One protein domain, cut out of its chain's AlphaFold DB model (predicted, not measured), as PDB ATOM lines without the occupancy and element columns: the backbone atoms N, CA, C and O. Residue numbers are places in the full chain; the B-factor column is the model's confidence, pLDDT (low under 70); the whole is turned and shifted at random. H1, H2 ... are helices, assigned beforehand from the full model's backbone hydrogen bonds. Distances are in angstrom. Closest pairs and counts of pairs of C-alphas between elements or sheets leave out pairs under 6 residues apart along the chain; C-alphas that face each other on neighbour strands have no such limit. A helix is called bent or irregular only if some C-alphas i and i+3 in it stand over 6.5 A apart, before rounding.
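This is residues 158 to 197 of the 333 residues of the protein "Hypothetical protein" of Medioppia subpectinata (UniProt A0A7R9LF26). A loose helical hairpin with unequal legs: the long, kinked helix H2 makes most of the length, and the short helix H1 runs beside it the opposite way. The tight turn between them lies at one end, where residues 165 to 171 stand free, and residues 189 to 197 form a tail with no named element beyond the other end of H2. The printed part has 40 residues with two named helices, H1 then H2 along the chain, and no named strand; its class is all helix. The whole is loose, with a radius of gyration of the C-alphas of 11.3 A, and only just flat, spanning 33 by 17 by 8 A.

The longest helix, H2, residues 169 to 188, has a kink of 73 degrees near residue 177. It is irregular: C-alphas 174 and 177 are 9.3 A apart, against about 5 A in a regular helix, and its line is a rough one. H1, residues 158 to 165, touches H2, with 4 pairs of C-alphas within 8 A. Their closest C-alphas, those of Trp 164 and Gln 172, are 7.6 A apart. The two lines stand at a shallow tilt of 16 degrees and run opposite ways, a helical hairpin with centres 10.2 A apart. In H1 every O i to N i+4 pair is within hydrogen-bond range; in H2, 12 of 16 are.

H2 measures 24.5 A from C-alpha 169 at (-8.413, 34.213, -25.499) to C-alpha 188 at (-7.035, 48.883, -45.050). H1 measures 10.6 A and begins at C-alpha 158, (-14.578, 42.550, -41.558).

The C-alphas farthest apart, those of Asp 170 and Ala 197, are 34.0 A from each other. The printed part has no cut, and the link from H1 to H2 is tight, with 3 residues between them. The mean pLDDT of the printed part is 76.8; residues 188 to 197 are under 70.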
ATOM      1  N   PRO A 158     -13.503  43.122 -42.372       81.69
ATOM      2  CA  PRO A 158     -14.578  42.550 -41.558       81.69
ATOM      3  C   PRO A 158     -14.377  41.069 -41.219       81.69
ATOM      4  O   PRO A 158     -14.624  40.662 -40.086       81.69
ATOM      5  N   LEU A 159     -13.908  40.263 -42.178       81.25
ATOM      6  CA  LEU A 159     -13.654  38.837 -41.956       81.25
ATOM      7  C   LEU A 159     -12.492  38.607 -40.988       81.25
ATOM      8  O   LEU A 159     -12.600  37.753 -40.110       81.25
ATOM      9  N   LEU A 160     -11.411  39.382 -41.108       81.50
ATOM     10  CA  LEU A 160     -10.284  39.334 -40.173       81.50
ATOM     11  C   LEU A 160     -10.716  39.725 -38.758       81.50
ATOM     12  O   LEU A 160     -10.394  39.016 -37.811       81.50
ATOM     13  N   GLN A 161     -11.508  40.791 -38.615       85.00
ATOM     14  CA  GLN A 161     -12.041  41.212 -37.319       85.00
ATOM     15  C   GLN A 161     -12.933  40.134 -36.691       85.00
ATOM     16  O   GLN A 161     -12.813  39.849 -35.500       85.00
ATOM     17  N   SER A 162     -13.816  39.527 -37.490       86.75
ATOM     18  CA  SER A 162     -14.682  38.440 -37.031       86.75
ATOM     19  C   SER A 162     -13.864  37.221 -36.606       86.75
ATOM     20  O   SER A 162     -14.122  36.653 -35.550       86.75
ATOM     21  N   SER A 163     -12.855  36.845 -37.395       85.62
ATOM     22  CA  SER A 163     -11.973  35.712 -37.088       85.62
ATOM     23  C   SER A 163     -11.197  35.956 -35.794       85.62
ATOM     24  O   SER A 163     -11.155  35.081 -34.934       85.62
ATOM     25  N   TRP A 164     -10.672  37.172 -35.605       87.12
ATOM     26  CA  TRP A 164     -10.016  37.575 -34.361       87.12
ATOM     27  C   TRP A 164     -10.954  37.448 -33.163       87.12
ATOM     28  O   TRP A 164     -10.596  36.818 -32.176       87.12
ATOM     29  N   SER A 165     -12.189  37.954 -33.266       87.38
ATOM     30  CA  SER A 165     -13.158  37.896 -32.161       87.38
ATOM     31  C   SER A 165     -13.565  36.479 -31.742       87.38
ATOM     32  O   SER A 165     -14.001  36.289 -30.612       87.38
ATOM     33  N   CYS A 166     -13.418  35.498 -32.637       87.38
ATOM     34  CA  CYS A 166     -13.695  34.085 -32.369       87.38
ATOM     35  C   CYS A 166     -12.434  33.271 -32.029       87.38
ATOM     36  O   CYS A 166     -12.548  32.070 -31.804       87.38
ATOM     37  N   THR A 167     -11.251  33.890 -32.032       86.56
ATOM     38  CA  THR A 167      -9.983  33.237 -31.671       86.56
ATOM     39  C   THR A 167      -9.916  33.015 -30.159       86.56
ATOM     40  O   THR A 167     -10.449  33.824 -29.401       86.56
ATOM     41  N   ASP A 168      -9.251  31.940 -29.730       87.81
ATOM     42  CA  ASP A 168      -9.062  31.619 -28.315       87.81
ATOM     43  C   ASP A 168      -8.446  32.806 -27.534       87.81
ATOM     44  O   ASP A 168      -7.495  33.428 -28.034       87.81
ATOM     45  N   PRO A 169      -8.965  33.152 -26.338       86.88
ATOM     46  CA  PRO A 169      -8.413  34.213 -25.499       86.88
ATOM     47  C   PRO A 169      -6.904  34.112 -25.244       86.88
ATOM     48  O   PRO A 169      -6.233  35.146 -25.226       86.88
ATOM     49  N   ASP A 170      -6.354  32.905 -25.100       84.94
ATOM     50  CA  ASP A 170      -4.926  32.700 -24.841       84.94
ATOM     51  C   ASP A 170      -4.090  33.117 -26.058       84.94
ATOM     52  O   ASP A 170      -3.091  33.832 -25.944       84.94
ATOM     53  N   ILE A 171      -4.558  32.776 -27.262       83.31
ATOM     54  CA  ILE A 171      -3.944  33.215 -28.521       83.31
ATOM     55  C   ILE A 171      -4.098  34.732 -28.692       83.31
ATOM     56  O   ILE A 171      -3.144  35.411 -29.085       83.31
ATOM     57  N   GLN A 172      -5.262  35.296 -28.352       84.44
ATOM     58  CA  GLN A 172      -5.458  36.748 -28.386       84.44
ATOM     59  C   GLN A 172      -4.492  37.478 -27.445       84.44
ATOM     60  O   GLN A 172      -4.000  38.554 -27.791       84.44
ATOM     61  N   GLN A 173      -4.192  36.898 -26.282       83.44
ATOM     62  CA  GLN A 173      -3.235  37.445 -25.325       83.44
ATOM     63  C   GLN A 173      -1.793  37.366 -25.844       83.44
ATOM     64  O   GLN A 173      -1.056  38.340 -25.696       83.44
ATOM     65  N   ILE A 174      -1.404  36.247 -26.469       82.44
ATOM     66  CA  ILE A 174      -0.061  36.049 -27.043       82.44
ATOM     67  C   ILE A 174       0.225  37.079 -28.139       82.44
ATOM     68  O   ILE A 174       1.278  37.718 -28.136       82.44
ATOM     69  N   TYR A 175      -0.707  37.248 -29.077       80.19
ATOM     70  CA  TYR A 175      -0.533  38.178 -30.195       80.19
ATOM     71  C   TYR A 175      -0.822  39.632 -29.795       80.19
ATOM     72  O   TYR A 175      -0.184  40.557 -30.296       80.19
ATOM     73  N   GLY A 176      -1.751  39.848 -28.863       83.12
ATOM     74  CA  GLY A 176      -2.135  41.156 -28.346       83.12
ATOM     75  C   GLY A 176      -2.967  41.999 -29.322       83.12
ATOM     76  O   GLY A 176      -2.905  41.864 -30.542       83.12
ATOM     77  N   GLN A 177      -3.736  42.948 -28.780       84.19
ATOM     78  CA  GLN A 177      -4.615  43.806 -29.587       84.19
ATOM     79  C   GLN A 177      -3.839  44.700 -30.573       84.19
ATOM     80  O   GLN A 177      -4.295  44.958 -31.684       84.19
ATOM     81  N   THR A 178      -2.627  45.126 -30.207       83.25
ATOM     82  CA  THR A 178      -1.766  45.944 -31.075       83.25
ATOM     83  C   THR A 178      -1.426  45.238 -32.386       83.25
ATOM     84  O   THR A 178      -1.318  45.895 -33.419       83.25
ATOM     85  N   TYR A 179      -1.288  43.911 -32.363       81.50
ATOM     86  CA  TYR A 179      -1.004  43.132 -33.559       81.50
ATOM     87  C   TYR A 179      -2.158  43.187 -34.559       81.50
ATOM     88  O   TYR A 179      -1.950  43.547 -35.717       81.50
ATOM     89  N   ILE A 180      -3.382  42.882 -34.118       81.06
ATOM     90  CA  ILE A 180      -4.541  42.868 -35.016       81.06
ATOM     91  C   ILE A 180      -4.883  44.272 -35.528       81.06
ATOM     92  O   ILE A 180      -5.210  44.421 -36.704       81.06
ATOM     93  N   ASP A 181      -4.748  45.309 -34.695       83.25
ATOM     94  CA  ASP A 181      -5.006  46.696 -35.100       83.25
ATOM     95  C   ASP A 181      -4.071  47.114 -36.242       83.25
ATOM     96  O   ASP A 181      -4.487  47.742 -37.220       83.25
ATOM     97  N   GLU A 182      -2.808  46.708 -36.152       79.00
ATOM     98  CA  GLU A 182      -1.794  46.998 -37.153       79.00
ATOM     99  C   GLU A 182      -1.969  46.151 -38.424       79.00
ATOM    100  O   GLU A 182      -1.843  46.673 -39.535       79.00
ATOM    101  N   VAL A 183      -2.371  44.883 -38.292       78.44
ATOM    102  CA  VAL A 183      -2.784  44.042 -39.430       78.44
ATOM    103  C   VAL A 183      -3.955  44.686 -40.175       78.44
ATOM    104  O   VAL A 183      -3.909  44.830 -41.399       78.44
ATOM    105  N   LEU A 184      -4.990  45.138 -39.463       79.69
ATOM    106  CA  LEU A 184      -6.142  45.813 -40.063       79.69
ATOM    107  C   LEU A 184      -5.741  47.130 -40.727       79.69
ATOM    108  O   LEU A 184      -6.231  47.435 -41.816       79.69
ATOM    109  N   ARG A 185      -4.815  47.884 -40.119       78.19
ATOM    110  CA  ARG A 185      -4.249  49.103 -40.708       78.19
ATOM    111  C   ARG A 185      -3.519  48.810 -42.013       78.19
ATOM    112  O   ARG A 185      -3.679  49.575 -42.960       78.19
ATOM    113  N   ILE A 186      -2.743  47.730 -42.086       74.19
ATOM    114  CA  ILE A 186      -2.046  47.328 -43.312       74.19
ATOM    115  C   ILE A 186      -3.058  46.921 -44.373       74.19
ATOM    116  O   ILE A 186      -3.017  47.466 -45.468       74.19
ATOM    117  N   VAL A 187      -4.011  46.044 -44.053       73.56
ATOM    118  CA  VAL A 187      -5.020  45.578 -45.020       73.56
ATOM    119  C   VAL A 187      -5.882  46.739 -45.547       73.56
ATOM    120  O   VAL A 187      -6.191  46.765 -46.741       73.56
ATOM    121  N   ALA A 188      -6.224  47.714 -44.695       69.12
ATOM    122  CA  ALA A 188      -7.035  48.883 -45.050       69.12
ATOM    123  C   ALA A 188      -6.242  50.071 -45.640       69.12
ATOM    124  O   ALA A 188      -6.835  50.938 -46.287       69.12
ATOM    125  N   GLY A 189      -4.935  50.161 -45.385       58.91
ATOM    126  CA  GLY A 189      -4.107  51.345 -45.630       58.91
ATOM    127  C   GLY A 189      -3.360  51.372 -46.969       58.91
ATOM    128  O   GLY A 189      -3.382  50.432 -47.763       58.91
ATOM    129  N   GLY A 190      -2.666  52.492 -47.217       46.50
ATOM    130  CA  GLY A 190      -1.814  52.702 -48.393       46.50
ATOM    131  C   GLY A 190      -0.572  51.812 -48.354       46.50
ATOM    132  O   GLY A 190       0.367  52.113 -47.622       46.50
ATOM    133  N   GLY A 191      -0.593  50.728 -49.131       51.09
ATOM    134  CA  GLY A 191       0.423  49.666 -49.156       51.09
ATOM    135  C   GLY A 191      -0.130  48.260 -48.878       51.09
ATOM    136  O   GLY A 191       0.624  47.296 -48.941       51.09
ATOM    137  N   GLY A 192      -1.426  48.129 -48.565       55.50
ATOM    138  CA  GLY A 192      -2.101  46.839 -48.402       55.50
ATOM    139  C   GLY A 192      -2.853  46.349 -49.635       55.50
ATOM    140  O   GLY A 192      -2.985  47.057 -50.637       55.50
ATOM    141  N   LEU A 193      -3.457  45.157 -49.512       59.28
ATOM    142  CA  LEU A 193      -4.278  44.533 -50.561       59.28
ATOM    143  C   LEU A 193      -5.325  45.492 -51.158       59.28
ATOM    144  O   LEU A 193      -5.575  45.428 -52.358       59.28
ATOM    145  N   ALA A 194      -5.930  46.380 -50.365       59.38
ATOM    146  CA  ALA A 194      -6.932  47.329 -50.855       59.38
ATOM    147  C   ALA A 194      -6.346  48.479 -51.699       59.38
ATOM    148  O   ALA A 194      -6.985  48.919 -52.658       59.38
ATOM    149  N   ALA A 195      -5.141  48.953 -51.370       59.47
ATOM    150  CA  ALA A 195      -4.478  50.049 -52.075       59.47
ATOM    151  C   ALA A 195      -3.850  49.594 -53.402       59.47
ATOM    152  O   ALA A 195      -3.924  50.320 -54.394       59.47
ATOM    153  N   ASP A 196      -3.309  48.373 -53.433       62.38
ATOM    154  CA  ASP A 196      -2.678  47.783 -54.621       62.38
ATOM    155  C   ASP A 196      -3.675  47.069 -55.548       62.38
ATOM    156  O   ASP A 196      -3.325  46.620 -56.644       62.38
ATOM    157  N   ALA A 197      -4.940  46.981 -55.130       66.50
ATOM    158  CA  ALA A 197      -6.003  46.377 -55.908       66.50
ATOM    159  C   ALA A 197      -6.233  47.137 -57.222       66.50
ATOM    160  O   ALA A 197      -6.703  48.277 -57.245       66.50
TER     161      ALA A 197